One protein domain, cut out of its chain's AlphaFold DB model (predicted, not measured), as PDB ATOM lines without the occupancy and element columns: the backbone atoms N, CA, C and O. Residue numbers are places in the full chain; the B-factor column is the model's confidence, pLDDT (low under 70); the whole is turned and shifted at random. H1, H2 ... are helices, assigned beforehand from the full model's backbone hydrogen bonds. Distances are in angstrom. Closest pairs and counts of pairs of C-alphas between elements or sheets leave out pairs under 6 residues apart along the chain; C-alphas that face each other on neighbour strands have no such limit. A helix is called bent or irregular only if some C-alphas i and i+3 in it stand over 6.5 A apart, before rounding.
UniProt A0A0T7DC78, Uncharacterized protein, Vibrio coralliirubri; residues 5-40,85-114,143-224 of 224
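This is residues 5 to 40, 85 to 114 and 143 to 224 of the 224 residues of an uncharacterized protein of Vibrio coralliirubri (UniProt A0A0T7DC78). Two long helices, H2 and H3, lie side by side and run opposite ways, and a third, H8, packs across both at a steep angle; H3 is in the middle, with H6 packed on its first residues and set nearly square to H8. H1 folds back at the start of H2, the short H4 packs on H3, H9 sits near the last turns of H8, and residues 189 to 194 stick out beyond H6. The printed part has 148 residues with nine named helices, H1 to H9 in order, and no named strand; the class is all helix. It is compact, with a radius of gyration of the C-alphas of 16.2 A and spans of 51 by 40 by 27 A.

H1, residues 5 to 13, begins at C-alpha 5 (-22.289, 10.628, 126.939). H2 is residues 16 to 34, 26.9 A long, and H3 is residues 85 to 103, 27.3 A long. H4 is residues 150 to 153 and H5 residues 156 to 159. H6, residues 166 to 181, is 22.2 A long. H7, residues 186 to 189, is irregular, but only just: its first and last C-alphas are 6.54 A apart. H8, residues 196 to 216, is 30.3 A long and begins at C-alpha 196 (-24.798, 7.629, 85.611). H9, residues 218 to 222, ends at C-alpha 222 (-24.235, -14.516, 105.582).

H3 is the hub, touching four helices. It touches H2 at a shallow tilt of 14 degrees, opposite ways; the closest C-alphas, of Ala 23 and Phe 100, are 4.1 A apart. With residues 90 to 97 alone it touches H8 at a steep tilt of 50 degrees, the same way, closest at Phe 94 and Ile 205, C-alphas 6.3 A apart. With residues 87 to 91 alone it touches H6, closest at Asp 87 and Arg 179, C-alphas 5.8 A apart. H4 touches it at Glu 95 and Gly 150, C-alphas 5.8 A apart. H6 and H8 touch, about perpendicular at 82 degrees. H1 and H2 are a helical hairpin. H5, H7 and H9 touch no helix. Every O i to N i+4 pair is within hydrogen-bond range in H1, H2, H3, H6, H8 and H9; H4, H5 and H7 are too short for one.

The farthest C-alphas, of Ala 13 and Cys 190, are 51.7 A apart. Residues 41 to 84 and 115 to 142 are not printed; the gaps between C-alphas are 12.7 A and 11.6 A. Of the links printed whole, none is long. Mean pLDDT of the printed part is 77.9; it is under 70 at residues 5 to 14, 106 to 114, 143 to 152, 182 to 191 and 223 to 224.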
ATOM      1  N   LYS A   5     -23.155  10.223 125.830       62.41
ATOM      2  CA  LYS A   5     -22.289  10.628 126.939       62.41
ATOM      3  C   LYS A   5     -21.007   9.793 126.938       62.41
ATOM      4  O   LYS A   5     -19.930  10.374 126.997       62.41
ATOM      5  N   ASN A   6     -21.106   8.472 126.801       64.12
ATOM      6  CA  ASN A   6     -19.945   7.577 126.785       64.12
ATOM      7  C   ASN A   6     -19.028   7.858 125.586       64.12
ATOM      8  O   ASN A   6     -17.823   7.937 125.768       64.12
ATOM      9  N   ILE A   7     -19.585   8.085 124.392       65.19
ATOM     10  CA  ILE A   7     -18.810   8.415 123.179       65.19
ATOM     11  C   ILE A   7     -18.035   9.728 123.361       65.19
ATOM     12  O   ILE A   7     -16.876   9.836 122.969       65.19
ATOM     13  N   HIS A   8     -18.655  10.733 123.981       63.97
ATOM     14  CA  HIS A   8     -18.001  12.013 124.234       63.97
ATOM     15  C   HIS A   8     -16.875  11.914 125.265       63.97
ATOM     16  O   HIS A   8     -15.798  12.462 125.045       63.97
ATOM     17  N   HIS A   9     -17.105  11.188 126.364       63.25
ATOM     18  CA  HIS A   9     -16.055  10.933 127.353       63.25
ATOM     19  C   HIS A   9     -14.917  10.130 126.730       63.25
ATOM     20  O   HIS A   9     -13.761  10.474 126.943       63.25
ATOM     21  N   ALA A  10     -15.237   9.137 125.901       66.12
ATOM     22  CA  ALA A  10     -14.245   8.346 125.193       66.12
ATOM     23  C   ALA A  10     -13.376   9.196 124.265       66.12
ATOM     24  O   ALA A  10     -12.164   9.044 124.248       66.12
ATOM     25  N   TYR A  11     -13.953  10.160 123.552       64.19
ATOM     26  CA  TYR A  11     -13.172  11.100 122.749       64.19
ATOM     27  C   TYR A  11     -12.220  11.960 123.569       64.19
ATOM     28  O   TYR A  11     -11.045  12.072 123.230       64.19
ATOM     29  N   ILE A  12     -12.721  12.542 124.660       66.38
ATOM     30  CA  ILE A  12     -11.909  13.360 125.564       66.38
ATOM     31  C   ILE A  12     -10.769  12.520 126.162       66.38
ATOM     32  O   ILE A  12      -9.623  12.960 126.189       66.38
ATOM     33  N   ALA A  13     -11.081  11.300 126.596       68.44
ATOM     34  CA  ALA A  13     -10.139  10.358 127.191       68.44
ATOM     35  C   ALA A  13      -9.263   9.619 126.161       68.44
ATOM     36  O   ALA A  13      -8.384   8.859 126.558       68.44
ATOM     37  N   ARG A  14      -9.491   9.825 124.855       69.50
ATOM     38  CA  ARG A  14      -8.881   9.061 123.750       69.50
ATOM     39  C   ARG A  14      -9.054   7.539 123.888       69.50
ATOM     40  O   ARG A  14      -8.195   6.762 123.477       69.50
ATOM     41  N   ASP A  15     -10.183   7.116 124.442       74.38
ATOM     42  CA  ASP A  15     -10.588   5.719 124.556       74.38
ATOM     43  C   ASP A  15     -11.072   5.206 123.191       74.38
ATOM     44  O   ASP A  15     -12.235   5.346 122.796       74.38
ATOM     45  N   GLN A  16     -10.135   4.630 122.442       76.62
ATOM     46  CA  GLN A  16     -10.395   4.124 121.101       76.62
ATOM     47  C   GLN A  16     -11.319   2.896 121.099       76.62
ATOM     48  O   GLN A  16     -11.994   2.652 120.100       76.62
ATOM     49  N   GLU A  17     -11.388   2.133 122.193       83.31
ATOM     50  CA  GLU A  17     -12.227   0.937 122.280       83.31
ATOM     51  C   GLU A  17     -13.710   1.320 122.249       83.31
ATOM     52  O   GLU A  17     -14.478   0.811 121.426       83.31
ATOM     53  N   VAL A  18     -14.104   2.302 123.064       75.62
ATOM     54  CA  VAL A  18     -15.487   2.799 123.099       75.62
ATOM     55  C   VAL A  18     -15.871   3.495 121.788       75.62
ATOM     56  O   VAL A  18     -17.004   3.341 121.315       75.62
ATOM     57  N   LEU A  19     -14.939   4.227 121.163       71.25
ATOM     58  CA  LEU A  19     -15.165   4.864 119.859       71.25
ATOM     59  C   LEU A  19     -15.343   3.829 118.741       71.25
ATOM     60  O   LEU A  19     -16.281   3.947 117.950       71.25
ATOM     61  N   ASN A  20     -14.516   2.780 118.717       80.12
ATOM     62  CA  ASN A  20     -14.648   1.671 117.774       80.12
ATOM     63  C   ASN A  20     -15.970   0.923 117.975       80.12
ATOM     64  O   ASN A  20     -16.679   0.667 117.005       80.12
ATOM     65  N   ALA A  21     -16.364   0.650 119.221       82.19
ATOM     66  CA  ALA A  21     -17.642   0.008 119.516       82.19
ATOM     67  C   ALA A  21     -18.837   0.832 118.996       82.19
ATOM     68  O   ALA A  21     -19.774   0.285 118.409       82.19
ATOM     69  N   ALA A  22     -18.809   2.159 119.161       80.12
ATOM     70  CA  ALA A  22     -19.830   3.048 118.607       80.12
ATOM     71  C   ALA A  22     -19.800   3.099 117.068       80.12
ATOM     72  O   ALA A  22     -20.856   3.109 116.421       80.12
ATOM     73  N   ALA A  23     -18.605   3.085 116.473       83.88
ATOM     74  CA  ALA A  23     -18.432   3.020 115.029       83.88
ATOM     75  C   ALA A  23     -19.061   1.736 114.464       83.88
ATOM     76  O   ALA A  23     -19.859   1.800 113.528       83.88
ATOM     77  N   TYR A  24     -18.771   0.577 115.057       87.81
ATOM     78  CA  TYR A  24     -19.256  -0.716 114.570       87.81
ATOM     79  C   TYR A  24     -20.779  -0.805 114.606       87.81
ATOM     80  O   TYR A  24     -21.394  -1.323 113.670       87.81
ATOM     81  N   VAL A  25     -21.415  -0.267 115.650       86.81
ATOM     82  CA  VAL A  25     -22.883  -0.180 115.711       86.81
ATOM     83  C   VAL A  25     -23.428   0.727 114.605       86.81
ATOM     84  O   VAL A  25     -24.466   0.424 114.018       86.81
ATOM     85  N   SER A  26     -22.721   1.811 114.276       88.00
ATOM     86  CA  SER A  26     -23.129   2.732 113.209       88.00
ATOM     87  C   SER A  26     -23.153   2.044 111.842       88.00
ATOM     88  O   SER A  26     -24.143   2.175 111.126       88.00
ATOM     89  N   VAL A  27     -22.140   1.237 111.504       90.69
ATOM     90  CA  VAL A  27     -22.140   0.459 110.248       90.69
ATOM     91  C   VAL A  27     -23.260  -0.584 110.216       90.69
ATOM     92  O   VAL A  27     -23.927  -0.732 109.193       90.69
ATOM     93  N   LEU A  28     -23.534  -1.262 111.337       89.19
ATOM     94  CA  LEU A  28     -24.636  -2.225 111.408       89.19
ATOM     95  C   LEU A  28     -25.996  -1.546 111.190       89.19
ATOM     96  O   LEU A  28     -26.869  -2.098 110.519       89.19
ATOM     97  N   ASN A  29     -26.179  -0.340 111.731       89.94
ATOM     98  CA  ASN A  29     -27.382   0.455 111.499       89.94
ATOM     99  C   ASN A  29     -27.497   0.891 110.035       89.94
ATOM    100  O   ASN A  29     -28.576   0.748 109.464       89.94
ATOM    101  N   ALA A  30     -26.400   1.335 109.407       92.06
ATOM    102  CA  ALA A  30     -26.382   1.653 107.978       92.06
ATOM    103  C   ALA A  30     -26.850   0.454 107.139       92.06
ATOM    104  O   ALA A  30     -27.751   0.592 106.313       92.06
ATOM    105  N   TYR A  31     -26.315  -0.739 107.413       93.19
ATOM    106  CA  TYR A  31     -26.702  -1.966 106.716       93.19
ATOM    107  C   TYR A  31     -28.187  -2.306 106.919       93.19
ATOM    108  O   TYR A  31     -28.911  -2.545 105.952       93.19
ATOM    109  N   LYS A  32     -28.683  -2.250 108.162       91.75
ATOM    110  CA  LYS A  32     -30.106  -2.483 108.473       91.75
ATOM    111  C   LYS A  32     -31.038  -1.488 107.782       91.75
ATOM    112  O   LYS A  32     -32.149  -1.866 107.425       91.75
ATOM    113  N   ILE A  33     -30.620  -0.231 107.623       93.44
ATOM    114  CA  ILE A  33     -31.388   0.785 106.894       93.44
ATOM    115  C   ILE A  33     -31.385   0.473 105.396       93.44
ATOM    116  O   ILE A  33     -32.453   0.484 104.791       93.44
ATOM    117  N   LEU A  34     -30.232   0.120 104.812       93.94
ATOM    118  CA  LEU A  34     -30.156  -0.246 103.396       93.94
ATOM    119  C   LEU A  34     -31.088  -1.405 103.047       93.94
ATOM    120  O   LEU A  34     -31.792  -1.311 102.047       93.94
ATOM    121  N   LYS A  35     -31.173  -2.440 103.894       93.25
ATOM    122  CA  LYS A  35     -32.103  -3.571 103.697       93.25
ATOM    123  C   LYS A  35     -33.578  -3.178 103.630       93.25
ATOM    124  O   LYS A  35     -34.385  -3.964 103.147       93.25
ATOM    125  N   LYS A  36     -33.947  -2.003 104.144       93.25
ATOM    126  CA  LYS A  36     -35.327  -1.498 104.102       93.25
ATOM    127  C   LYS A  36     -35.650  -0.757 102.807       93.25
ATOM    128  O   LYS A  36     -36.814  -0.448 102.586       93.25
ATOM    129  N   THR A  37     -34.645  -0.438 101.994       92.94
ATOM    130  CA  THR A  37     -34.855   0.206 100.693       92.94
ATOM    131  C   THR A  37     -35.385  -0.806  99.683       92.94
ATOM    132  O   THR A  37     -34.993  -1.974  99.708       92.94
ATOM    133  N   SER A  38     -36.220  -0.355  98.749       91.75
ATOM    134  CA  SER A  38     -36.690  -1.188  97.626       91.75
ATOM    135  C   SER A  38     -35.542  -1.548  96.675       91.75
ATOM    136  O   SER A  38     -35.593  -2.563  95.982       91.75
ATOM    137  N   LEU A  39     -34.484  -0.733  96.699       90.88
ATOM    138  CA  LEU A  39     -33.283  -0.848  95.881       90.88
ATOM    139  C   LEU A  39     -32.305  -1.932  96.367       90.88
ATOM    140  O   LEU A  39     -31.388  -2.308  95.630       90.88
ATOM    141  N   PHE A  40     -32.472  -2.444  97.593       92.94
ATOM    142  CA  PHE A  40     -31.565  -3.435  98.173       92.94
ATOM    143  C   PHE A  40     -31.520  -4.711  97.322       92.94
ATOM    144  O   PHE A  40     -32.530  -5.380  97.126       92.94
ATOM    145  N   SER A  85     -39.055   7.585  99.349       85.19
ATOM    146  CA  SER A  85     -38.862   6.685 100.493       85.19
ATOM    147  C   SER A  85     -37.459   6.087 100.481       85.19
ATOM    148  O   SER A  85     -36.781   6.070 101.508       85.19
ATOM    149  N   ASP A  86     -36.998   5.662  99.305       89.69
ATOM    150  CA  ASP A  86     -35.656   5.115  99.144       89.69
ATOM    151  C   ASP A  86     -34.595   6.212  99.270       89.69
ATOM    152  O   ASP A  86     -33.619   5.999  99.980       89.69
ATOM    153  N   ASP A  87     -34.794   7.405  98.695       89.00
ATOM    154  CA  ASP A  87     -33.870   8.540  98.858       89.00
ATOM    155  C   ASP A  87     -33.664   8.912 100.346       89.00
ATOM    156  O   ASP A  87     -32.541   9.196 100.773       89.00
ATOM    157  N   LEU A  88     -34.726   8.876 101.165       88.00
ATOM    158  CA  LEU A  88     -34.645   9.114 102.613       88.00
ATOM    159  C   LEU A  88     -33.820   8.040 103.328       88.00
ATOM    160  O   LEU A  88     -32.961   8.365 104.151       88.00
ATOM    161  N   LEU A  89     -34.074   6.768 103.018       91.19
ATOM    162  CA  LEU A  89     -33.370   5.647 103.633       91.19
ATOM    163  C   LEU A  89     -31.904   5.579 103.181       91.19
ATOM    164  O   LEU A  89     -31.023   5.349 104.007       91.19
ATOM    165  N   LEU A  90     -31.621   5.833 101.903       92.44
ATOM    166  CA  LEU A  90     -30.268   5.888 101.345       92.44
ATOM    167  C   LEU A  90     -29.440   6.987 102.014       92.44
ATOM    168  O   LEU A  90     -28.296   6.747 102.404       92.44
ATOM    169  N   LEU A  91     -30.023   8.174 102.202       89.69
ATOM    170  CA  LEU A  91     -29.339   9.267 102.887       89.69
ATOM    171  C   LEU A  91     -29.091   8.942 104.368       89.69
ATOM    172  O   LEU A  91     -27.990   9.177 104.859       89.69
ATOM    173  N   ALA A  92     -30.062   8.342 105.062       88.50
ATOM    174  CA  ALA A  92     -29.884   7.910 106.449       88.50
ATOM    175  C   ALA A  92     -28.800   6.821 106.584       88.50
ATOM    176  O   ALA A  92     -27.966   6.865 107.491       88.50
ATOM    177  N   ALA A  93     -28.754   5.856 105.660       91.94
ATOM    178  CA  ALA A  93     -27.690   4.855 105.619       91.94
ATOM    179  C   ALA A  93     -26.313   5.495 105.390       91.94
ATOM    180  O   ALA A  93     -25.347   5.141 106.071       91.94
ATOM    181  N   PHE A  94     -26.227   6.472 104.483       91.94
ATOM    182  CA  PHE A  94     -25.014   7.255 104.254       91.94
ATOM    183  C   PHE A  94     -24.564   8.012 105.514       91.94
ATOM    184  O   PHE A  94     -23.383   7.985 105.858       91.94
ATOM    185  N   GLU A  95     -25.481   8.643 106.249       87.44
ATOM    186  CA  GLU A  95     -25.159   9.338 107.502       87.44
ATOM    187  C   GLU A  95     -24.550   8.383 108.539       87.44
ATOM    188  O   GLU A  95     -23.528   8.698 109.158       87.44
ATOM    189  N   HIS A  96     -25.110   7.181 108.682       88.31
ATOM    190  CA  HIS A  96     -24.577   6.152 109.577       88.31
ATOM    191  C   HIS A  96     -23.217   5.594 109.122       88.31
ATOM    192  O   HIS A  96     -22.334   5.380 109.959       88.31
ATOM    193  N   LEU A  97     -23.007   5.415 107.814       91.12
ATOM    194  CA  LEU A  97     -21.702   5.059 107.247       91.12
ATOM    195  C   LEU A  97     -20.647   6.121 107.582       91.12
ATOM    196  O   LEU A  97     -19.537   5.803 108.013       91.12
ATOM    197  N   MET A  98     -20.996   7.393 107.422       85.88
ATOM    198  CA  MET A  98     -20.100   8.500 107.738       85.88
ATOM    199  C   MET A  98     -19.813   8.601 109.236       85.88
ATOM    200  O   MET A  98     -18.670   8.863 109.617       85.88
ATOM    201  N   CYS A  99     -20.798   8.307 110.088       82.81
ATOM    202  CA  CYS A  99     -20.577   8.177 111.526       82.81
ATOM    203  C   CYS A  99     -19.528   7.106 111.837       82.81
ATOM    204  O   CYS A  99     -18.593   7.374 112.589       82.81
ATOM    205  N   PHE A 100     -19.622   5.932 111.209       86.12
ATOM    206  CA  PHE A 100     -18.606   4.889 111.338       86.12
ATOM    207  C   PHE A 100     -17.214   5.377 110.905       86.12
ATOM    208  O   PHE A 100     -16.253   5.213 111.661       86.12
ATOM    209  N   LYS A 101     -17.087   6.011 109.730       84.25
ATOM    210  CA  LYS A 101     -15.786   6.484 109.214       84.25
ATOM    211  C   LYS A 101     -15.144   7.533 110.124       84.25
ATOM    212  O   LYS A 101     -13.928   7.521 110.305       84.25
ATOM    213  N   LEU A 102     -15.947   8.427 110.695       76.81
ATOM    214  CA  LEU A 102     -15.476   9.484 111.587       76.81
ATOM    215  C   LEU A 102     -15.094   8.942 112.966       76.81
ATOM    216  O   LEU A 102     -13.985   9.207 113.427       76.81
ATOM    217  N   LEU A 103     -15.953   8.126 113.583       74.75
ATOM    218  CA  LEU A 103     -15.689   7.524 114.895       74.75
ATOM    219  C   LEU A 103     -14.465   6.596 114.861       74.75
ATOM    220  O   LEU A 103     -13.636   6.650 115.766       74.75
ATOM    221  N   SER A 104     -14.285   5.828 113.781       74.81
ATOM    222  CA  SER A 104     -13.109   4.956 113.602       74.81
ATOM    223  C   SER A 104     -11.791   5.731 113.500       74.81
ATOM    224  O   SER A 104     -10.728   5.178 113.760       74.81
ATOM    225  N   LYS A 105     -11.844   7.012 113.118       70.88
ATOM    226  CA  LYS A 105     -10.687   7.922 113.077       70.88
ATOM    227  C   LYS A 105     -10.566   8.784 114.339       70.88
ATOM    228  O   LYS A 105      -9.752   9.701 114.374       70.88
ATOM    229  N   GLY A 106     -11.388   8.520 115.353       57.84
ATOM    230  CA  GLY A 106     -11.384   9.262 116.606       57.84
ATOM    231  C   GLY A 106     -12.062  10.631 116.530       57.84
ATOM    232  O   GLY A 106     -11.867  11.445 117.425       57.84
ATOM    233  N   TYR A 107     -12.853  10.925 115.494       61.66
ATOM    234  CA  TYR A 107     -13.619  12.172 115.428       61.66
ATOM    235  C   TYR A 107     -14.954  12.039 116.159       61.66
ATOM    236  O   TYR A 107     -15.687  11.067 115.968       61.66
ATOM    237  N   VAL A 108     -15.321  13.071 116.924       56.91
ATOM    238  CA  VAL A 108     -16.671  13.216 117.479       56.91
ATOM    239  C   VAL A 108     -17.490  14.207 116.674       56.91
ATOM    240  O   VAL A 108     -17.045  15.291 116.313       56.91
ATOM    241  N   ILE A 109     -18.724  13.795 116.415       54.34
ATOM    242  CA  ILE A 109     -19.694  14.475 115.558       54.34
ATOM    243  C   ILE A 109     -20.550  15.484 116.355       54.34
ATOM    244  O   ILE A 109     -21.223  16.317 115.760       54.34
ATOM    245  N   HIS A 110     -20.485  15.460 117.693       47.00
ATOM    246  CA  HIS A 110     -21.358  16.219 118.592       47.00
ATOM    247  C   HIS A 110     -20.615  17.265 119.437       47.00
ATOM    248  O   HIS A 110     -19.512  17.020 119.924       47.00
ATOM    249  N   GLN A 111     -21.271  18.399 119.703       38.06
ATOM    250  CA  GLN A 111     -20.795  19.437 120.624       38.06
ATOM    251  C   GLN A 111     -21.751  19.560 121.822       38.06
ATOM    252  O   GLN A 111     -22.940  19.816 121.638       38.06
ATOM    253  N   PHE A 112     -21.242  19.420 123.052       37.22
ATOM    254  CA  PHE A 112     -22.010  19.673 124.278       37.22
ATOM    255  C   PHE A 112     -21.821  21.120 124.749       37.22
ATOM    256  O   PHE A 112     -20.704  21.633 124.775       37.22
ATOM    257  N   LYS A 113     -22.915  21.777 125.156       39.19
ATOM    258  CA  LYS A 113     -22.920  23.192 125.576       39.19
ATOM    259  C   LYS A 113     -22.263  23.430 126.951       39.19
ATOM    260  O   LYS A 113     -21.826  24.541 127.222       39.19
ATOM    261  N   ASN A 114     -22.118  22.387 127.777       43.25
ATOM    262  CA  ASN A 114     -21.532  22.454 129.125       43.25
ATOM    263  C   ASN A 114     -20.156  21.773 129.223       43.25
ATOM    264  O   ASN A 114     -19.920  20.943 130.096       43.25
ATOM    265  N   PHE A 143     -31.553  20.494 123.482       30.05
ATOM    266  CA  PHE A 143     -30.726  19.569 122.719       30.05
ATOM    267  C   PHE A 143     -30.476  20.144 121.322       30.05
ATOM    268  O   PHE A 143     -31.411  20.378 120.562       30.05
ATOM    269  N   LYS A 144     -29.206  20.334 120.957       31.25
ATOM    270  CA  LYS A 144     -28.829  20.411 119.548       31.25
ATOM    271  C   LYS A 144     -28.488  18.984 119.131       31.25
ATOM    272  O   LYS A 144     -27.377  18.524 119.384       31.25
ATOM    273  N   GLU A 145     -29.451  18.284 118.530       32.12
ATOM    274  CA  GLU A 145     -29.217  17.094 117.698       32.12
ATOM    275  C   GLU A 145     -28.334  17.484 116.507       32.12
ATOM    276  O   GLU A 145     -28.763  17.550 115.361       32.12
ATOM    277  N   VAL A 146     -27.073  17.816 116.759       36.94
ATOM    278  CA  VAL A 146     -26.080  17.882 115.697       36.94
ATOM    279  C   VAL A 146     -25.293  16.593 115.801       36.94
ATOM    280  O   VAL A 146     -24.139  16.570 116.201       36.94
ATOM    281  N   THR A 147     -25.953  15.476 115.498       46.12
ATOM    282  CA  THR A 147     -25.365  14.561 114.518       46.12
ATOM    283  C   THR A 147     -25.110  15.449 113.304       46.12
ATOM    284  O   THR A 147     -26.019  16.184 112.920       46.12
ATOM    285  N   LEU A 148     -23.884  15.527 112.777       50.44
ATOM    286  CA  LEU A 148     -23.622  16.281 111.551       50.44
ATOM    287  C   LEU A 148     -24.695  15.839 110.558       50.44
ATOM    288  O   LEU A 148     -24.729  14.674 110.172       50.44
ATOM    289  N   ASN A 149     -25.632  16.732 110.245       55.47
ATOM    290  CA  ASN A 149     -26.720  16.392 109.344       55.47
ATOM    291  C   ASN A 149     -26.110  15.976 107.998       55.47
ATOM    292  O   ASN A 149     -24.986  16.382 107.676       55.47
ATOM    293  N   GLY A 150     -26.826  15.201 107.184       56.03
ATOM    294  CA  GLY A 150     -26.328  14.760 105.878       56.03
ATOM    295  C   GLY A 150     -25.757  15.907 105.038       56.03
ATOM    296  O   GLY A 150     -24.764  15.738 104.338       56.03
ATOM    297  N   ASN A 151     -26.276  17.130 105.205       61.50
ATOM    298  CA  ASN A 151     -25.738  18.331 104.568       61.50
ATOM    299  C   ASN A 151     -24.293  18.663 104.972       61.50
ATOM    300  O   ASN A 151     -23.518  19.082 104.112       61.50
ATOM    301  N   ALA A 152     -23.938  18.517 106.248       67.00
ATOM    302  CA  ALA A 152     -22.588  18.729 106.744       67.00
ATOM    303  C   ALA A 152     -21.662  17.563 106.378       67.00
ATOM    304  O   ALA A 152     -20.523  17.815 105.991       67.00
ATOM    305  N   LEU A 153     -22.159  16.321 106.428       72.00
ATOM    306  CA  LEU A 153     -21.405  15.115 106.052       72.00
ATOM    307  C   LEU A 153     -21.118  15.022 104.547       72.00
ATOM    308  O   LEU A 153     -20.174  14.350 104.144       72.00
ATOM    309  N   MET A 154     -21.880  15.742 103.723       72.88
ATOM    310  CA  MET A 154     -21.642  15.867 102.283       72.88
ATOM    311  C   MET A 154     -20.684  17.004 101.893       72.88
ATOM    312  O   MET A 154     -20.546  17.321 100.712       72.88
ATOM    313  N   LYS A 155     -19.998  17.649 102.845       72.88
ATOM    314  CA  LYS A 155     -18.912  18.573 102.483       72.88
ATOM    315  C   LYS A 155     -17.742  17.795 101.856       72.88
ATOM    316  O   LYS A 155     -17.455  16.684 102.309       72.88
ATOM    317  N   PRO A 156     -17.002  18.382 100.894       70.50
ATOM    318  CA  PRO A 156     -15.882  17.708 100.229       70.50
ATOM    319  C   PRO A 156     -14.842  17.117 101.191       70.50
ATOM    320  O   PRO A 156     -14.333  16.027 100.952       70.50
ATOM    321  N   SER A 157     -14.586  17.791 102.318       71.94
ATOM    322  CA  SER A 157     -13.661  17.340 103.367       71.94
ATOM    323  C   SER A 157     -14.043  16.005 104.010       71.94
ATOM    324  O   SER A 157     -13.179  15.324 104.549       71.94
ATOM    325  N   TYR A 158     -15.330  15.659 104.003       76.06
ATOM    326  CA  TYR A 158     -15.837  14.411 104.560       76.06
ATOM    327  C   TYR A 158     -16.072  13.366 103.473       76.06
ATOM    328  O   TYR A 158     -15.717  12.209 103.677       76.06
ATOM    329  N   ILE A 159     -16.594  13.753 102.302       78.88
ATOM    330  CA  ILE A 159     -16.777  12.812 101.185       78.88
ATOM    331  C   ILE A 159     -15.434  12.221 100.728       78.88
ATOM    332  O   ILE A 159     -15.387  11.046 100.371       78.88
ATOM    333  N   SER A 160     -14.330  12.969 100.838       79.19
ATOM    334  CA  SER A 160     -12.980  12.462 100.548       79.19
ATOM    335  C   SER A 160     -12.555  11.267 101.414       79.19
ATOM    336  O   SER A 160     -11.619  10.557 101.060       79.19
ATOM    337  N   LEU A 161     -13.246  11.007 102.532       80.19
ATOM    338  CA  LEU A 161     -13.050   9.806 103.352       80.19
ATOM    339  C   LEU A 161     -13.640   8.541 102.705       80.19
ATOM    340  O   LEU A 161     -13.314   7.439 103.148       80.19
ATOM    341  N   LEU A 162     -14.518   8.699 101.711       84.06
ATOM    342  CA  LEU A 162     -15.170   7.624 100.961       84.06
ATOM    343  C   LEU A 162     -14.676   7.544  99.518       84.06
ATOM    344  O   LEU A 162     -14.396   6.450  99.038       84.06
ATOM    345  N   THR A 163     -14.587   8.678  98.820       87.94
ATOM    346  CA  THR A 163     -14.261   8.696  97.392       87.94
ATOM    347  C   THR A 163     -13.656  10.016  96.927       87.94
ATOM    348  O   THR A 163     -13.892  11.076  97.505       87.94
ATOM    349  N   SER A 164     -12.906   9.947  95.829       88.31
ATOM    350  CA  SER A 164     -12.450  11.089  95.031       88.31
ATOM    351  C   SER A 164     -13.114  11.161  93.648       88.31
ATOM    352  O   SER A 164     -12.822  12.072  92.874       88.31
ATOM    353  N   LYS A 165     -13.997  10.213  93.304       93.75
ATOM    354  CA  LYS A 165     -14.628  10.144  91.981       93.75
ATOM    355  C   LYS A 165     -15.752  11.168  91.856       93.75
ATOM    356  O   LYS A 165     -16.707  11.170  92.632       93.75
ATOM    357  N   GLN A 166     -15.681  11.989  90.813       92.25
ATOM    358  CA  GLN A 166     -16.632  13.080  90.610       92.25
ATOM    359  C   GLN A 166     -18.072  12.599  90.377       92.25
ATOM    360  O   GLN A 166     -18.998  13.234  90.871       92.25
ATOM    361  N   SER A 167     -18.277  11.480  89.674       93.75
ATOM    362  CA  SER A 167     -19.617  10.926  89.422       93.75
ATOM    363  C   SER A 167     -20.335  10.529  90.714       93.75
ATOM    364  O   SER A 167     -21.518  10.818  90.884       93.75
ATOM    365  N   GLU A 168     -19.609   9.935  91.659       95.12
ATOM    366  CA  GLU A 168     -20.125   9.558  92.975       95.12
ATOM    367  C   GLU A 168     -20.427  10.804  93.827       95.12
ATOM    368  O   GLU A 168     -21.498  10.900  94.423       95.12
ATOM    369  N   ILE A 169     -19.540  11.808  93.822       92.25
ATOM    370  CA  ILE A 169     -19.748  13.087  94.528       92.25
ATOM    371  C   ILE A 169     -20.981  13.825  93.986       92.25
ATOM    372  O   ILE A 169     -21.838  14.272  94.753       92.25
ATOM    373  N   SER A 170     -21.086  13.957  92.662       92.06
ATOM    374  CA  SER A 170     -22.229  14.590  92.000       92.06
ATOM    375  C   SER A 170     -23.527  13.840  92.303       92.06
ATOM    376  O   SER A 170     -24.540  14.465  92.619       92.06
ATOM    377  N   GLY A 171     -23.492  12.506  92.292       92.81
ATOM    378  CA  GLY A 171     -24.647  11.671  92.610       92.81
ATOM    379  C   GLY A 171     -25.112  11.793  94.061       92.81
ATOM    380  O   GLY A 171     -26.314  11.885  94.305       92.81
ATOM    381  N   LEU A 172     -24.183  11.869  95.023       92.50
ATOM    382  CA  LEU A 172     -24.497  12.103  96.437       92.50
ATOM    383  C   LEU A 172     -25.161  13.472  96.644       92.50
ATOM    384  O   LEU A 172     -26.163  13.577  97.355       92.50
ATOM    385  N   ASN A 173     -24.659  14.513  95.977       89.25
ATOM    386  CA  ASN A 173     -25.283  15.835  96.012       89.25
ATOM    387  C   ASN A 173     -26.691  15.812  95.403       89.25
ATOM    388  O   ASN A 173     -27.622  16.350  96.005       89.25
ATOM    389  N   ALA A 174     -26.873  15.135  94.266       89.12
ATOM    390  CA  ALA A 174     -28.181  14.972  93.642       89.12
ATOM    391  C   ALA A 174     -29.162  14.201  94.544       89.12
ATOM    392  O   ALA A 174     -30.319  14.600  94.660       89.12
ATOM    393  N   LEU A 175     -28.712  13.139  95.224       89.31
ATOM    394  CA  LEU A 175     -29.495  12.399  96.223       89.31
ATOM    395  C   LEU A 175     -29.989  13.324  97.344       89.31
ATOM    396  O   LEU A 175     -31.182  13.371  97.644       89.31
ATOM    397  N   LYS A 176     -29.089  14.128  97.915       85.94
ATOM    398  CA  LYS A 176     -29.444  15.128  98.929       85.94
ATOM    399  C   LYS A 176     -30.439  16.160  98.409       85.94
ATOM    400  O   LYS A 176     -31.373  16.522  99.125       85.94
ATOM    401  N   GLU A 177     -30.253  16.659  97.191       84.94
ATOM    402  CA  GLU A 177     -31.188  17.609  96.594       84.94
ATOM    403  C   GLU A 177     -32.576  17.006  96.409       84.94
ATOM    404  O   GLU A 177     -33.551  17.650  96.793       84.94
ATOM    405  N   ARG A 178     -32.677  15.781  95.875       83.81
ATOM    406  CA  ARG A 178     -33.961  15.086  95.711       83.81
ATOM    407  C   ARG A 178     -34.662  14.896  97.049       83.81
ATOM    408  O   ARG A 178     -35.821  15.277  97.174       83.81
ATOM    409  N   ARG A 179     -33.940  14.442  98.078       79.81
ATOM    410  CA  ARG A 179     -34.468  14.326  99.445       79.81
ATOM    411  C   ARG A 179     -34.996  15.658  99.980       79.81
ATOM    412  O   ARG A 179     -36.041  15.689 100.617       79.81
ATOM    413  N   ASN A 180     -34.289  16.765  99.750       75.38
ATOM    414  CA  ASN A 180     -34.708  18.082 100.245       75.38
ATOM    415  C   ASN A 180     -35.861  18.689  99.423       75.38
ATOM    416  O   ASN A 180     -36.675  19.430  99.972       75.38
ATOM    417  N   LYS A 181     -35.949  18.364  98.127       73.50
ATOM    418  CA  LYS A 181     -37.025  18.786  97.213       73.50
ATOM    419  C   LYS A 181     -38.282  17.905  97.321       73.50
ATOM    420  O   LYS A 181     -39.358  18.369  96.958       73.50
ATOM    421  N   ALA A 182     -38.169  16.695  97.887       62.59
ATOM    422  CA  ALA A 182     -39.245  15.718  98.124       62.59
ATOM    423  C   ALA A 182     -40.527  16.294  98.729       62.59
ATOM    424  O   ALA A 182     -41.620  15.835  98.414       62.59
ATOM    425  N   HIS A 183     -40.404  17.318  99.569       56.59
ATOM    426  CA  HIS A 183     -41.543  17.936 100.242       56.59
ATOM    427  C   HIS A 183     -42.326  18.935  99.375       56.59
ATOM    428  O   HIS A 183     -43.401  19.359  99.788       56.59
ATOM    429  N   PHE A 184     -41.811  19.324  98.200       52.91
ATOM    430  CA  PHE A 184     -42.318  20.480  97.451       52.91
ATOM    431  C   PHE A 184     -42.648  20.220  95.979       52.91
ATOM    432  O   PHE A 184     -43.275  21.077  95.359       52.91
ATOM    433  N   ASP A 185     -42.250  19.085  95.399       54.09
ATOM    434  CA  ASP A 185     -42.354  18.891  93.950       54.09
ATOM    435  C   ASP A 185     -43.240  17.697  93.563       54.09
ATOM    436  O   ASP A 185     -42.877  16.529  93.712       54.09
ATOM    437  N   ALA A 186     -44.412  18.011  93.002       50.47
ATOM    438  CA  ALA A 186     -45.344  17.039  92.430       50.47
ATOM    439  C   ALA A 186     -44.741  16.254  91.247       50.47
ATOM    440  O   ALA A 186     -45.229  15.175  90.914       50.47
ATOM    441  N   ARG A 187     -43.660  16.756  90.626       51.88
ATOM    442  CA  ARG A 187     -42.951  16.092  89.521       51.88
ATOM    443  C   ARG A 187     -41.936  15.050  89.981       51.88
ATOM    444  O   ARG A 187     -41.345  14.397  89.130       51.88
ATOM    445  N   ILE A 188     -41.747  14.834  91.283       53.38
ATOM    446  CA  ILE A 188     -40.876  13.750  91.777       53.38
ATOM    447  C   ILE A 188     -41.422  12.369  91.395       53.38
ATOM    448  O   ILE A 188     -40.665  11.407  91.284       53.38
ATOM    449  N   TYR A 189     -42.718  12.293  91.092       51.19
ATOM    450  CA  TYR A 189     -43.362  11.103  90.545       51.19
ATOM    451  C   TYR A 189     -43.303  11.011  89.010       51.19
ATOM    452  O   TYR A 189     -43.717   9.994  88.452       51.19
ATOM    453  N   CYS A 190     -42.780  12.027  88.307       56.03
ATOM    454  CA  CYS A 190     -42.485  11.914  86.879       56.03
ATOM    455  C   CYS A 190     -41.227  11.061  86.709       56.03
ATOM    456  O   CYS A 190     -40.104  11.567  86.750       56.03
ATOM    457  N   PHE A 191     -41.429   9.756  86.535       66.00
ATOM    458  CA  PHE A 191     -40.343   8.821  86.276       66.00
ATOM    459  C   PHE A 191     -39.605   9.222  84.995       66.00
ATOM    460  O   PHE A 191     -40.196   9.328  83.918       66.00
ATOM    461  N   SER A 192     -38.308   9.469  85.129       75.88
ATOM    462  CA  SER A 192     -37.392   9.758  84.035       75.88
ATOM    463  C   SER A 192     -36.168   8.865  84.160       75.88
ATOM    464  O   SER A 192     -35.910   8.282  85.215       75.88
ATOM    465  N   ALA A 193     -35.416   8.742  83.068       84.38
ATOM    466  CA  ALA A 193     -34.166   8.009  83.097       84.38
ATOM    467  C   ALA A 193     -33.210   8.630  84.127       84.38
ATOM    468  O   ALA A 193     -32.962   9.837  84.126       84.38
ATOM    469  N   HIS A 194     -32.619   7.790  84.965       88.88
ATOM    470  CA  HIS A 194     -31.558   8.171  85.876       88.88
ATOM    471  C   HIS A 194     -30.215   8.292  85.135       88.88
ATOM    472  O   HIS A 194     -29.879   7.487  84.251       88.88
ATOM    473  N   GLY A 195     -29.446   9.320  85.507       89.88
ATOM    474  CA  GLY A 195     -28.075   9.544  85.042       89.88
ATOM    475  C   GLY A 195     -27.079   8.550  85.644       89.88
ATOM    476  O   GLY A 195     -27.400   7.813  86.578       89.88
ATOM    477  N   GLU A 196     -25.855   8.528  85.124       93.44
ATOM    478  CA  GLU A 196     -24.798   7.629  85.611       93.44
ATOM    479  C   GLU A 196     -24.417   7.925  87.066       93.44
ATOM    480  O   GLU A 196     -24.150   7.011  87.846       93.44
ATOM    481  N   GLU A 197     -24.469   9.195  87.459       94.38
ATOM    482  CA  GLU A 197     -24.171   9.679  88.804       94.38
ATOM    483  C   GLU A 197     -25.129   9.095  89.846       94.38
ATOM    484  O   GLU A 197     -24.719   8.799  90.968       94.38
ATOM    485  N   PHE A 198     -26.397   8.873  89.475       93.88
ATOM    486  CA  PHE A 198     -27.368   8.214  90.349       93.88
ATOM    487  C   PHE A 198     -26.895   6.803  90.707       93.88
ATOM    488  O   PHE A 198     -26.835   6.451  91.884       93.88
ATOM    489  N   PHE A 199     -26.521   6.001  89.710       95.56
ATOM    490  CA  PHE A 199     -26.052   4.638  89.952       95.56
ATOM    491  C   PHE A 199     -24.709   4.628  90.679       95.56
ATOM    492  O   PHE A 199     -24.535   3.830  91.594       95.56
ATOM    493  N   ALA A 200     -23.796   5.541  90.335       95.88
ATOM    494  CA  ALA A 200     -22.491   5.651  90.977       95.88
ATOM    495  C   ALA A 200     -22.607   5.921  92.487       95.88
ATOM    496  O   ALA A 200     -21.994   5.220  93.288       95.88
ATOM    497  N   ALA A 201     -23.428   6.894  92.894       94.62
ATOM    498  CA  ALA A 201     -23.605   7.218  94.309       94.62
ATOM    499  C   ALA A 201     -24.309   6.103  95.092       94.62
ATOM    500  O   ALA A 201     -23.888   5.779  96.202       94.62
ATOM    501  N   ASN A 202     -25.347   5.491  94.515       95.00
ATOM    502  CA  ASN A 202     -26.015   4.355  95.147       95.00
ATOM    503  C   ASN A 202     -25.049   3.179  95.326       95.00
ATOM    504  O   ASN A 202     -24.935   2.653  96.432       95.00
ATOM    505  N   GLN A 203     -24.298   2.825  94.280       96.06
ATOM    506  CA  GLN A 203     -23.292   1.764  94.333       96.06
ATOM    507  C   GLN A 203     -22.236   2.049  95.406       96.06
ATOM    508  O   GLN A 203     -21.947   1.173  96.214       96.06
ATOM    509  N   LEU A 204     -21.727   3.285  95.484       95.94
ATOM    510  CA  LEU A 204     -20.777   3.692  96.522       95.94
ATOM    511  C   LEU A 204     -21.326   3.429  97.932       95.94
ATOM    512  O   LEU A 204     -20.600   2.898  98.774       95.94
ATOM    513  N   ILE A 205     -22.581   3.808  98.202       94.88
ATOM    514  CA  ILE A 205     -23.207   3.600  99.515       94.88
ATOM    515  C   ILE A 205     -23.338   2.100  99.802       94.88
ATOM    516  O   ILE A 205     -22.912   1.657 100.870       94.88
ATOM    517  N   PHE A 206     -23.883   1.321  98.859       95.06
ATOM    518  CA  PHE A 206     -24.052  -0.124  99.026       95.06
ATOM    519  C   PHE A 206     -22.716  -0.827  99.272       95.06
ATOM    520  O   PHE A 206     -22.584  -1.522 100.277       95.06
ATOM    521  N   ASP A 207     -21.715  -0.597  98.422       94.94
ATOM    522  CA  ASP A 207     -20.412  -1.257  98.520       94.94
ATOM    523  C   ASP A 207     -19.684  -0.871  99.803       94.94
ATOM    524  O   ASP A 207     -19.136  -1.736 100.491       94.94
ATOM    525  N   SER A 208     -19.707   0.414 100.167       94.75
ATOM    526  CA  SER A 208     -19.033   0.897 101.374       94.75
ATOM    527  C   SER A 208     -19.658   0.323 102.638       94.75
ATOM    528  O   SER A 208     -18.941  -0.075 103.551       94.75
ATOM    529  N   VAL A 209     -20.990   0.263 102.705       94.81
ATOM    530  CA  VAL A 209     -21.681  -0.314 103.862       94.81
ATOM    531  C   VAL A 209     -21.488  -1.824 103.904       94.81
ATOM    532  O   VAL A 209     -21.150  -2.353 104.958       94.81
ATOM    533  N   TYR A 210     -21.670  -2.516 102.778       93.75
ATOM    534  CA  TYR A 210     -21.559  -3.971 102.712       93.75
ATOM    535  C   TYR A 210     -20.146  -4.448 103.055       93.75
ATOM    536  O   TYR A 210     -19.990  -5.340 103.886       93.75
ATOM    537  N   THR A 211     -19.116  -3.808 102.495       94.06
ATOM    538  CA  THR A 211     -17.708  -4.147 102.760       94.06
ATOM    539  C   THR A 211     -17.383  -4.069 104.250       94.06
ATOM    540  O   THR A 211     -16.802  -4.995 104.816       94.06
ATOM    541  N   GLU A 212     -17.787  -2.984 104.912       93.56
ATOM    542  CA  GLU A 212     -17.508  -2.797 106.338       93.56
ATOM    543  C   GLU A 212     -18.386  -3.705 107.213       93.56
ATOM    544  O   GLU A 212     -17.919  -4.236 108.220       93.56
ATOM    545  N   ALA A 213     -19.642  -3.936 106.820       92.38
ATOM    546  CA  ALA A 213     -20.553  -4.814 107.545       92.38
ATOM    547  C   ALA A 213     -20.100  -6.281 107.499       92.38
ATOM    548  O   ALA A 213     -20.093  -6.931 108.538       92.38
ATOM    549  N   VAL A 214     -19.662  -6.788 106.341       92.94
ATOM    550  CA  VAL A 214     -19.113  -8.152 106.206       92.94
ATOM    551  C   VAL A 214     -17.847  -8.316 107.036       92.94
ATOM    552  O   VAL A 214     -17.672  -9.335 107.694       92.94
ATOM    553  N   LYS A 215     -16.973  -7.306 107.040       91.62
ATOM    554  CA  LYS A 215     -15.735  -7.340 107.822       91.62
ATOM    555  C   LYS A 215     -15.999  -7.429 109.328       91.62
ATOM    556  O   LYS A 215     -15.266  -8.116 110.031       91.62
ATOM    557  N   LEU A 216     -17.000  -6.701 109.822       90.12
ATOM    558  CA  LEU A 216     -17.280  -6.581 111.257       90.12
ATOM    559  C   LEU A 216     -18.301  -7.602 111.775       90.12
ATOM    560  O   LEU A 216     -18.279  -7.929 112.958       90.12
ATOM    561  N   TYR A 217     -19.191  -8.093 110.912       89.00
ATOM    562  CA  TYR A 217     -20.308  -8.967 111.274       89.00
ATOM    563  C   TYR A 217     -20.531 -10.092 110.244       89.00
ATOM    564  O   TYR A 217     -21.652 -10.243 109.753       89.00
ATOM    565  N   PRO A 218     -19.509 -10.895 109.897       87.38
ATOM    566  CA  PRO A 218     -19.596 -11.862 108.799       87.38
ATOM    567  C   PRO A 218     -20.769 -12.841 108.959       87.38
ATOM    568  O   PRO A 218     -21.546 -13.023 108.023       87.38
ATOM    569  N   ASP A 219     -20.964 -13.379 110.166       86.25
ATOM    570  CA  ASP A 219     -22.008 -14.373 110.451       86.25
ATOM    571  C   ASP A 219     -23.424 -13.794 110.318       86.25
ATOM    572  O   ASP A 219     -24.343 -14.456 109.838       86.25
ATOM    573  N   TYR A 220     -23.608 -12.527 110.703       81.62
ATOM    574  CA  TYR A 220     -24.906 -11.857 110.608       81.62
ATOM    575  C   TYR A 220     -25.300 -11.587 109.153       81.62
ATOM    576  O   TYR A 220     -26.480 -11.684 108.812       81.62
ATOM    577  N   ILE A 221     -24.319 -11.239 108.313       82.12
ATOM    578  CA  ILE A 221     -24.540 -10.907 106.902       82.12
ATOM    579  C   ILE A 221     -24.758 -12.169 106.062       82.12
ATOM    580  O   ILE A 221     -25.616 -12.169 105.193       82.12
ATOM    581  N   GLN A 222     -24.036 -13.263 106.325       74.19
ATOM    582  CA  GLN A 222     -24.235 -14.516 105.582       74.19
ATOM    583  C   GLN A 222     -25.586 -15.182 105.876       74.19
ATOM    584  O   GLN A 222     -26.120 -15.891 105.026       74.19
ATOM    585  N   ALA A 223     -26.151 -14.946 107.061       60.97
ATOM    586  CA  ALA A 223     -27.439 -15.502 107.459       60.97
ATOM    587  C   ALA A 223     -28.664 -14.739 106.908       60.97
ATOM    588  O   ALA A 223     -29.783 -15.214 107.100       60.97
ATOM    589  N   ASN A 224     -28.496 -13.557 106.286       52.53
ATOM    590  CA  ASN A 224     -29.594 -12.617 106.003       52.53
ATOM    591  C   ASN A 224     -29.450 -11.826 104.703       52.53
ATOM    592  O   ASN A 224     -30.514 -11.553 104.101       52.53
TER     593      ASN A 224